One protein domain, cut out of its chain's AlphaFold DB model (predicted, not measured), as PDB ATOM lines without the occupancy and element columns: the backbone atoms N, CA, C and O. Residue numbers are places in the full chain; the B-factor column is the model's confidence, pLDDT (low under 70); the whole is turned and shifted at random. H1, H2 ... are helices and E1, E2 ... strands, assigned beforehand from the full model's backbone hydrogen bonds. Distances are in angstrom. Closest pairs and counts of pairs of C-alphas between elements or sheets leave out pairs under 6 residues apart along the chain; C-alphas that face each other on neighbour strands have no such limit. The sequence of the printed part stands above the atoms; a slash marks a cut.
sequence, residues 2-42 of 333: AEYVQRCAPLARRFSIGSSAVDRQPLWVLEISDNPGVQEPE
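Overview. This is residues 2 to 42 of the 333 residues of an uncharacterized protein of Scenedesmus sp. NREL 46B-D3 (UniProt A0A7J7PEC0). What is the overall shape? It is one long, narrow hairpin of two strands, E1 and E2, with the short helix H1 folded back beside the end of the hairpin where E1 begins. At that same end the last residues, 33 to 42, leave E2 as a tail that turns and leads away on the other side from H1. What is it made of? The printed part has 41 residues with one named helix and two named strands, in the order H1, E1, E2; the two-stranded sheet, E1 - E2, is antiparallel, and the class is mixed, helices and strands. How compact is it? It is loose, with a radius of gyration of the C-alphas of 12.3 A, and flat, spanning 35 by 25 by 9 A.

Arrangement. How does the first element stand to the next one? H1, residues 2 to 7, is joined by a tight link of 4 residues to E1, residues 12 to 19. Their closest C-alphas are those of Val 5 and Ala 12, 5.1 A apart, and their centres are 13.2 A apart. In H1 every O i to N i+4 pair is within hydrogen-bond range. How do the strands pair? E1 and E2, residues 26 to 32, are antiparallel neighbours and form a hairpin, with 155 degrees between their N-to-C directions. N 15 and O 29 are within hydrogen-bond range at 3.1 A, as are N 31 and O 13 at 2.8 A. Does the helix reach the second strand? H1 and E2 are near each other, with no pair of C-alphas within 8 A but 5 pairs within 10 A.

Along the chain. Where does the helix lie? H1 begins at C-alpha 2, at (150.577, 124.936, 84.421), and measures 8.9 A from first to last C-alpha. Where do the strands run? E1 measures 21.0 A from C-alpha 12, at (144.316, 132.332, 83.048), to C-alpha 19. E2 measures 18.6 A from C-alpha 26 to C-alpha 32, which is at (140.929, 132.565, 79.754).

Size, cuts and confidence. How far does it reach? The two C-alphas farthest apart are those of Asp 23 and Pro 41, at 37.6 A. Is anything missing, and are there long links? The printed part has no cut; the link from H1 to E1 is tight and that from E1 to E2, of 6 residues, is short. Where is the model's confidence low? Residues 39 to 42 are under 70, while the mean pLDDT of the printed part is 81.4.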
ATOM      1  N   ALA A   2     150.157 124.333  83.140       84.75
ATOM      2  CA  ALA A   2     150.577 124.936  84.421       84.75
ATOM      3  C   ALA A   2     151.501 126.151  84.222       84.75
ATOM      4  O   ALA A   2     151.252 127.210  84.787       84.75
ATOM      5  N   GLU A   3     152.505 126.000  83.358       86.50
ATOM      6  CA  GLU A   3     153.404 127.083  82.945       86.50
ATOM      7  C   GLU A   3     152.641 128.246  82.296       86.50
ATOM      8  O   GLU A   3     152.830 129.395  82.678       86.50
ATOM      9  N   TYR A   4     151.709 127.942  81.386       85.62
ATOM     10  CA  TYR A   4     150.826 128.941  80.777       85.62
ATOM     11  C   TYR A   4     150.091 129.774  81.835       85.62
ATOM     12  O   TYR A   4     150.154 130.995  81.808       85.62
ATOM     13  N   VAL A   5     149.442 129.132  82.814       88.81
ATOM     14  CA  VAL A   5     148.719 129.848  83.881       88.81
ATOM     15  C   VAL A   5     149.646 130.778  84.665       88.81
ATOM     16  O   VAL A   5     149.241 131.879  85.015       88.81
ATOM     17  N   GLN A   6     150.890 130.366  84.915       88.38
ATOM     18  CA  GLN A   6     151.871 131.215  85.594       88.38
ATOM     19  C   GLN A   6     152.287 132.414  84.736       88.38
ATOM     20  O   GLN A   6     152.344 133.532  85.238       88.38
ATOM     21  N   ARG A   7     152.561 132.193  83.446       88.94
ATOM     22  CA  ARG A   7     153.041 133.234  82.526       88.94
ATOM     23  C   ARG A   7     151.950 134.231  82.132       88.94
ATOM     24  O   ARG A   7     152.242 135.400  81.907       88.94
ATOM     25  N   CYS A   8     150.707 133.767  82.072       85.31
ATOM     26  CA  CYS A   8     149.552 134.520  81.591       85.31
ATOM     27  C   CYS A   8     148.663 135.039  82.725       85.31
ATOM     28  O   CYS A   8     147.572 135.542  82.469       85.31
ATOM     29  N   ALA A   9     149.098 134.918  83.983       83.81
ATOM     30  CA  ALA A   9     148.410 135.523  85.115       83.81
ATOM     31  C   ALA A   9     148.311 137.059  84.939       83.81
ATOM     32  O   ALA A   9     149.264 137.676  84.463       83.81
ATOM     33  N   PRO A  10     147.185 137.696  85.322       84.31
ATOM     34  CA  PRO A  10     146.030 137.129  86.030       84.31
ATOM     35  C   PRO A  10     144.939 136.524  85.123       84.31
ATOM     36  O   PRO A  10     143.868 136.193  85.610       84.31
ATOM     37  N   LEU A  11     145.188 136.358  83.822       82.00
ATOM     38  CA  LEU A  11     144.151 136.126  82.804       82.00
ATOM     39  C   LEU A  11     143.757 134.663  82.596       82.00
ATOM     40  O   LEU A  11     142.951 134.342  81.724       82.00
ATOM     41  N   ALA A  12     144.404 133.753  83.312       87.62
ATOM     42  CA  ALA A  12     144.316 132.332  83.048       87.62
ATOM     43  C   ALA A  12     144.071 131.557  84.335       87.62
ATOM     44  O   ALA A  12     144.771 131.736  85.332       87.62
ATOM     45  N   ARG A  13     143.127 130.619  84.281       88.62
ATOM     46  CA  ARG A  13     142.879 129.655  85.351       88.62
ATOM     47  C   ARG A  13     142.805 128.259  84.766       88.62
ATOM     48  O   ARG A  13     142.180 128.040  83.737       88.62
ATOM     49  N   ARG A  14     143.422 127.286  85.434       91.56
ATOM     50  CA  ARG A  14     143.201 125.868  85.119       91.56
ATOM     51  C   ARG A  14     142.371 125.210  86.203       91.56
ATOM     52  O   ARG A  14     142.600 125.446  87.389       91.56
ATOM     53  N   PHE A  15     141.477 124.326  85.801       89.06
ATOM     54  CA  PHE A  15     140.765 123.437  86.708       89.06
ATOM     55  C   PHE A  15     140.488 122.107  86.014       89.06
ATOM     56  O   PHE A  15     140.582 121.999  84.794       89.06
ATOM     57  N   SER A  16     140.201 121.076  86.799       88.81
ATOM     58  CA  SER A  16     139.797 119.778  86.268       88.81
ATOM     59  C   SER A  16     138.280 119.644  86.343       88.81
ATOM     60  O   SER A  16     137.684 119.989  87.366       88.81
ATOM     61  N   ILE A  17     137.664 119.126  85.281       80.94
ATOM     62  CA  ILE A  17     136.227 118.798  85.255       80.94
ATOM     63  C   ILE A  17     135.947 117.336  85.624       80.94
ATOM     64  O   ILE A  17     134.793 116.951  85.805       80.94
ATOM     65  N   GLY A  18     136.987 116.518  85.781       82.75
ATOM     66  CA  GLY A  18     136.860 115.102  86.103       82.75
ATOM     67  C   GLY A  18     138.153 114.336  85.862       82.75
ATOM     68  O   GLY A  18     139.225 114.918  85.712       82.75
ATOM     69  N   SER A  19     138.047 113.017  85.808       85.19
ATOM     70  CA  SER A  19     139.169 112.141  85.475       85.19
ATOM     71  C   SER A  19     138.726 111.120  84.443       85.19
ATOM     72  O   SER A  19     137.580 110.665  84.513       85.19
ATOM     73  N   SER A  20     139.637 110.726  83.559       78.56
ATOM     74  CA  SER A  20     139.426 109.619  82.633       78.56
ATOM     75  C   SER A  20     139.093 108.321  83.379       78.56
ATOM     76  O   SER A  20     139.442 108.120  84.552       78.56
ATOM     77  N   ALA A  21     138.381 107.433  82.696       75.75
ATOM     78  CA  ALA A  21     138.003 106.121  83.187       75.75
ATOM     79  C   ALA A  21     139.237 105.226  83.354       75.75
ATOM     80  O   ALA A  21     139.377 104.562  84.380       75.75
ATOM     81  N   VAL A  22     140.146 105.273  82.377       70.56
ATOM     82  CA  VAL A  22     141.424 104.551  82.382       70.56
ATOM     83  C   VAL A  22     142.509 105.475  82.940       70.56
ATOM     84  O   VAL A  22     142.569 106.647  82.574       70.56
ATOM     85  N   ASP A  23     143.297 104.986  83.898       82.94
ATOM     86  CA  ASP A  23     144.428 105.673  84.555       82.94
ATOM     87  C   ASP A  23     144.128 106.972  85.319       82.94
ATOM     88  O   ASP A  23     145.029 107.588  85.886       82.94
ATOM     89  N   ARG A  24     142.852 107.372  85.414       86.62
ATOM     90  CA  ARG A  24     142.379 108.485  86.258       86.62
ATOM     91  C   ARG A  24     143.034 109.839  85.945       86.62
ATOM     92  O   ARG A  24     143.072 110.718  86.813       86.62
ATOM     93  N   GLN A  25     143.478 110.040  84.706       84.38
ATOM     94  CA  GLN A  25     144.089 111.287  84.252       84.38
ATOM     95  C   GLN A  25     143.095 112.451  84.350       84.38
ATOM     96  O   GLN A  25     141.945 112.297  83.935       84.38
ATOM     97  N   PRO A  26     143.480 113.616  84.897       87.38
ATOM     98  CA  PRO A  26     142.574 114.752  84.990       87.38
ATOM     99  C   PRO A  26     142.174 115.294  83.612       87.38
ATOM    100  O   PRO A  26     143.021 115.508  82.745       87.38
ATOM    101  N   LEU A  27     140.888 115.595  83.449       81.25
ATOM    102  CA  LEU A  27     140.352 116.295  82.284       81.25
ATOM    103  C   LEU A  27     140.493 117.800  82.514       81.25
ATOM    104  O   LEU A  27     139.668 118.422  83.189       81.25
ATOM    105  N   TRP A  28     141.591 118.366  82.021       86.38
ATOM    106  CA  TRP A  28     141.934 119.766  82.243       86.38
ATOM    107  C   TRP A  28     141.128 120.715  81.359       86.38
ATOM    108  O   TRP A  28     141.023 120.524  80.153       86.38
ATOM    109  N   VAL A  29     140.656 121.798  81.971       86.94
ATOM    110  CA  VAL A  29     140.113 122.979  81.303       86.94
ATOM    111  C   VAL A  29     141.034 124.158  81.582       86.94
ATOM    112  O   VAL A  29     141.493 124.352  82.713       86.94
ATOM    113  N   LEU A  30     141.301 124.935  80.535       86.38
ATOM    114  CA  LEU A  30     141.978 126.218  80.615       86.38
ATOM    115  C   LEU A  30     140.955 127.323  80.350       86.38
ATOM    116  O   LEU A  30     140.445 127.461  79.243       86.38
ATOM    117  N   GLU A  31     140.659 128.088  81.386       84.06
ATOM    118  CA  GLU A  31     139.807 129.266  81.350       84.06
ATOM    119  C   GLU A  31     140.674 130.499  81.100       84.06
ATOM    120  O   GLU A  31     141.695 130.686  81.768       84.06
ATOM    121  N   ILE A  32     140.270 131.312  80.124       82.44
ATOM    122  CA  ILE A  32     140.929 132.565  79.754       82.44
ATOM    123  C   ILE A  32     139.876 133.669  79.824       82.44
ATOM    124  O   ILE A  32     138.899 133.632  79.084       82.44
ATOM    125  N   SER A  33     140.075 134.624  80.725       79.06
ATOM    126  CA  SER A  33     139.180 135.755  81.000       79.06
ATOM    127  C   SER A  33     139.997 136.839  81.713       79.06
ATOM    128  O   SER A  33     141.103 136.576  82.180       79.06
ATOM    129  N   ASP A  34     139.515 138.073  81.763       73.50
ATOM    130  CA  ASP A  34     140.073 139.098  82.644       73.50
ATOM    131  C   ASP A  34     139.682 138.905  84.119       73.50
ATOM    132  O   ASP A  34     140.468 139.297  84.984       73.50
ATOM    133  N   ASN A  35     138.588 138.190  84.411       74.44
ATOM    134  CA  ASN A  35     138.190 137.763  85.757       74.44
ATOM    135  C   ASN A  35     137.992 136.230  85.880       74.44
ATOM    136  O   ASN A  35     136.889 135.758  86.176       74.44
ATOM    137  N   PRO A  36     139.051 135.403  85.726       81.38
ATOM    138  CA  PRO A  36     138.910 133.949  85.765       81.38
ATOM    139  C   PRO A  36     138.289 133.426  87.068       81.38
ATOM    140  O   PRO A  36     138.744 133.719  88.175       81.38
ATOM    141  N   GLY A  37     137.297 132.551  86.937       77.75
ATOM    142  CA  GLY A  37     136.555 131.936  88.030       77.75
ATOM    143  C   GLY A  37     135.329 132.727  88.485       77.75
ATOM    144  O   GLY A  37     134.621 132.247  89.374       77.75
ATOM    145  N   VAL A  38     135.065 133.893  87.889       75.94
ATOM    146  CA  VAL A  38     133.892 134.729  88.158       75.94
ATOM    147  C   VAL A  38     132.910 134.599  86.995       75.94
ATOM    148  O   VAL A  38     133.296 134.643  85.836       75.94
ATOM    149  N   GLN A  39     131.623 134.407  87.296       63.41
ATOM    150  CA  GLN A  39     130.585 134.446  86.267       63.41
ATOM    151  C   GLN A  39     130.106 135.884  86.085       63.41
ATOM    152  O   GLN A  39     129.583 136.492  87.017       63.41
ATOM    153  N   GLU A  40     130.223 136.378  84.862       62.62
ATOM    154  CA  GLU A  40     129.899 137.751  84.472       62.62
ATOM    155  C   GLU A  40     128.737 137.732  83.459       62.62
ATOM    156  O   GLU A  40     128.420 136.659  82.923       62.62
ATOM    157  N   PRO A  41     128.063 138.864  83.167       59.81
ATOM    158  CA  PRO A  41     127.073 138.965  82.086       59.81
ATOM    159  C   PRO A  41     127.729 138.963  80.688       59.81
ATOM    160  O   PRO A  41     127.263 139.624  79.758       59.81
ATOM    161  N   GLU A  42     128.809 138.201  80.543       62.00
ATOM    162  CA  GLU A  42     129.555 137.973  79.318       62.00
ATOM    163  C   GLU A  42     129.234 136.576  78.772       62.00
ATOM    164  O   GLU A  42     128.966 135.645  79.539       62.00
TER     165      GLU A  42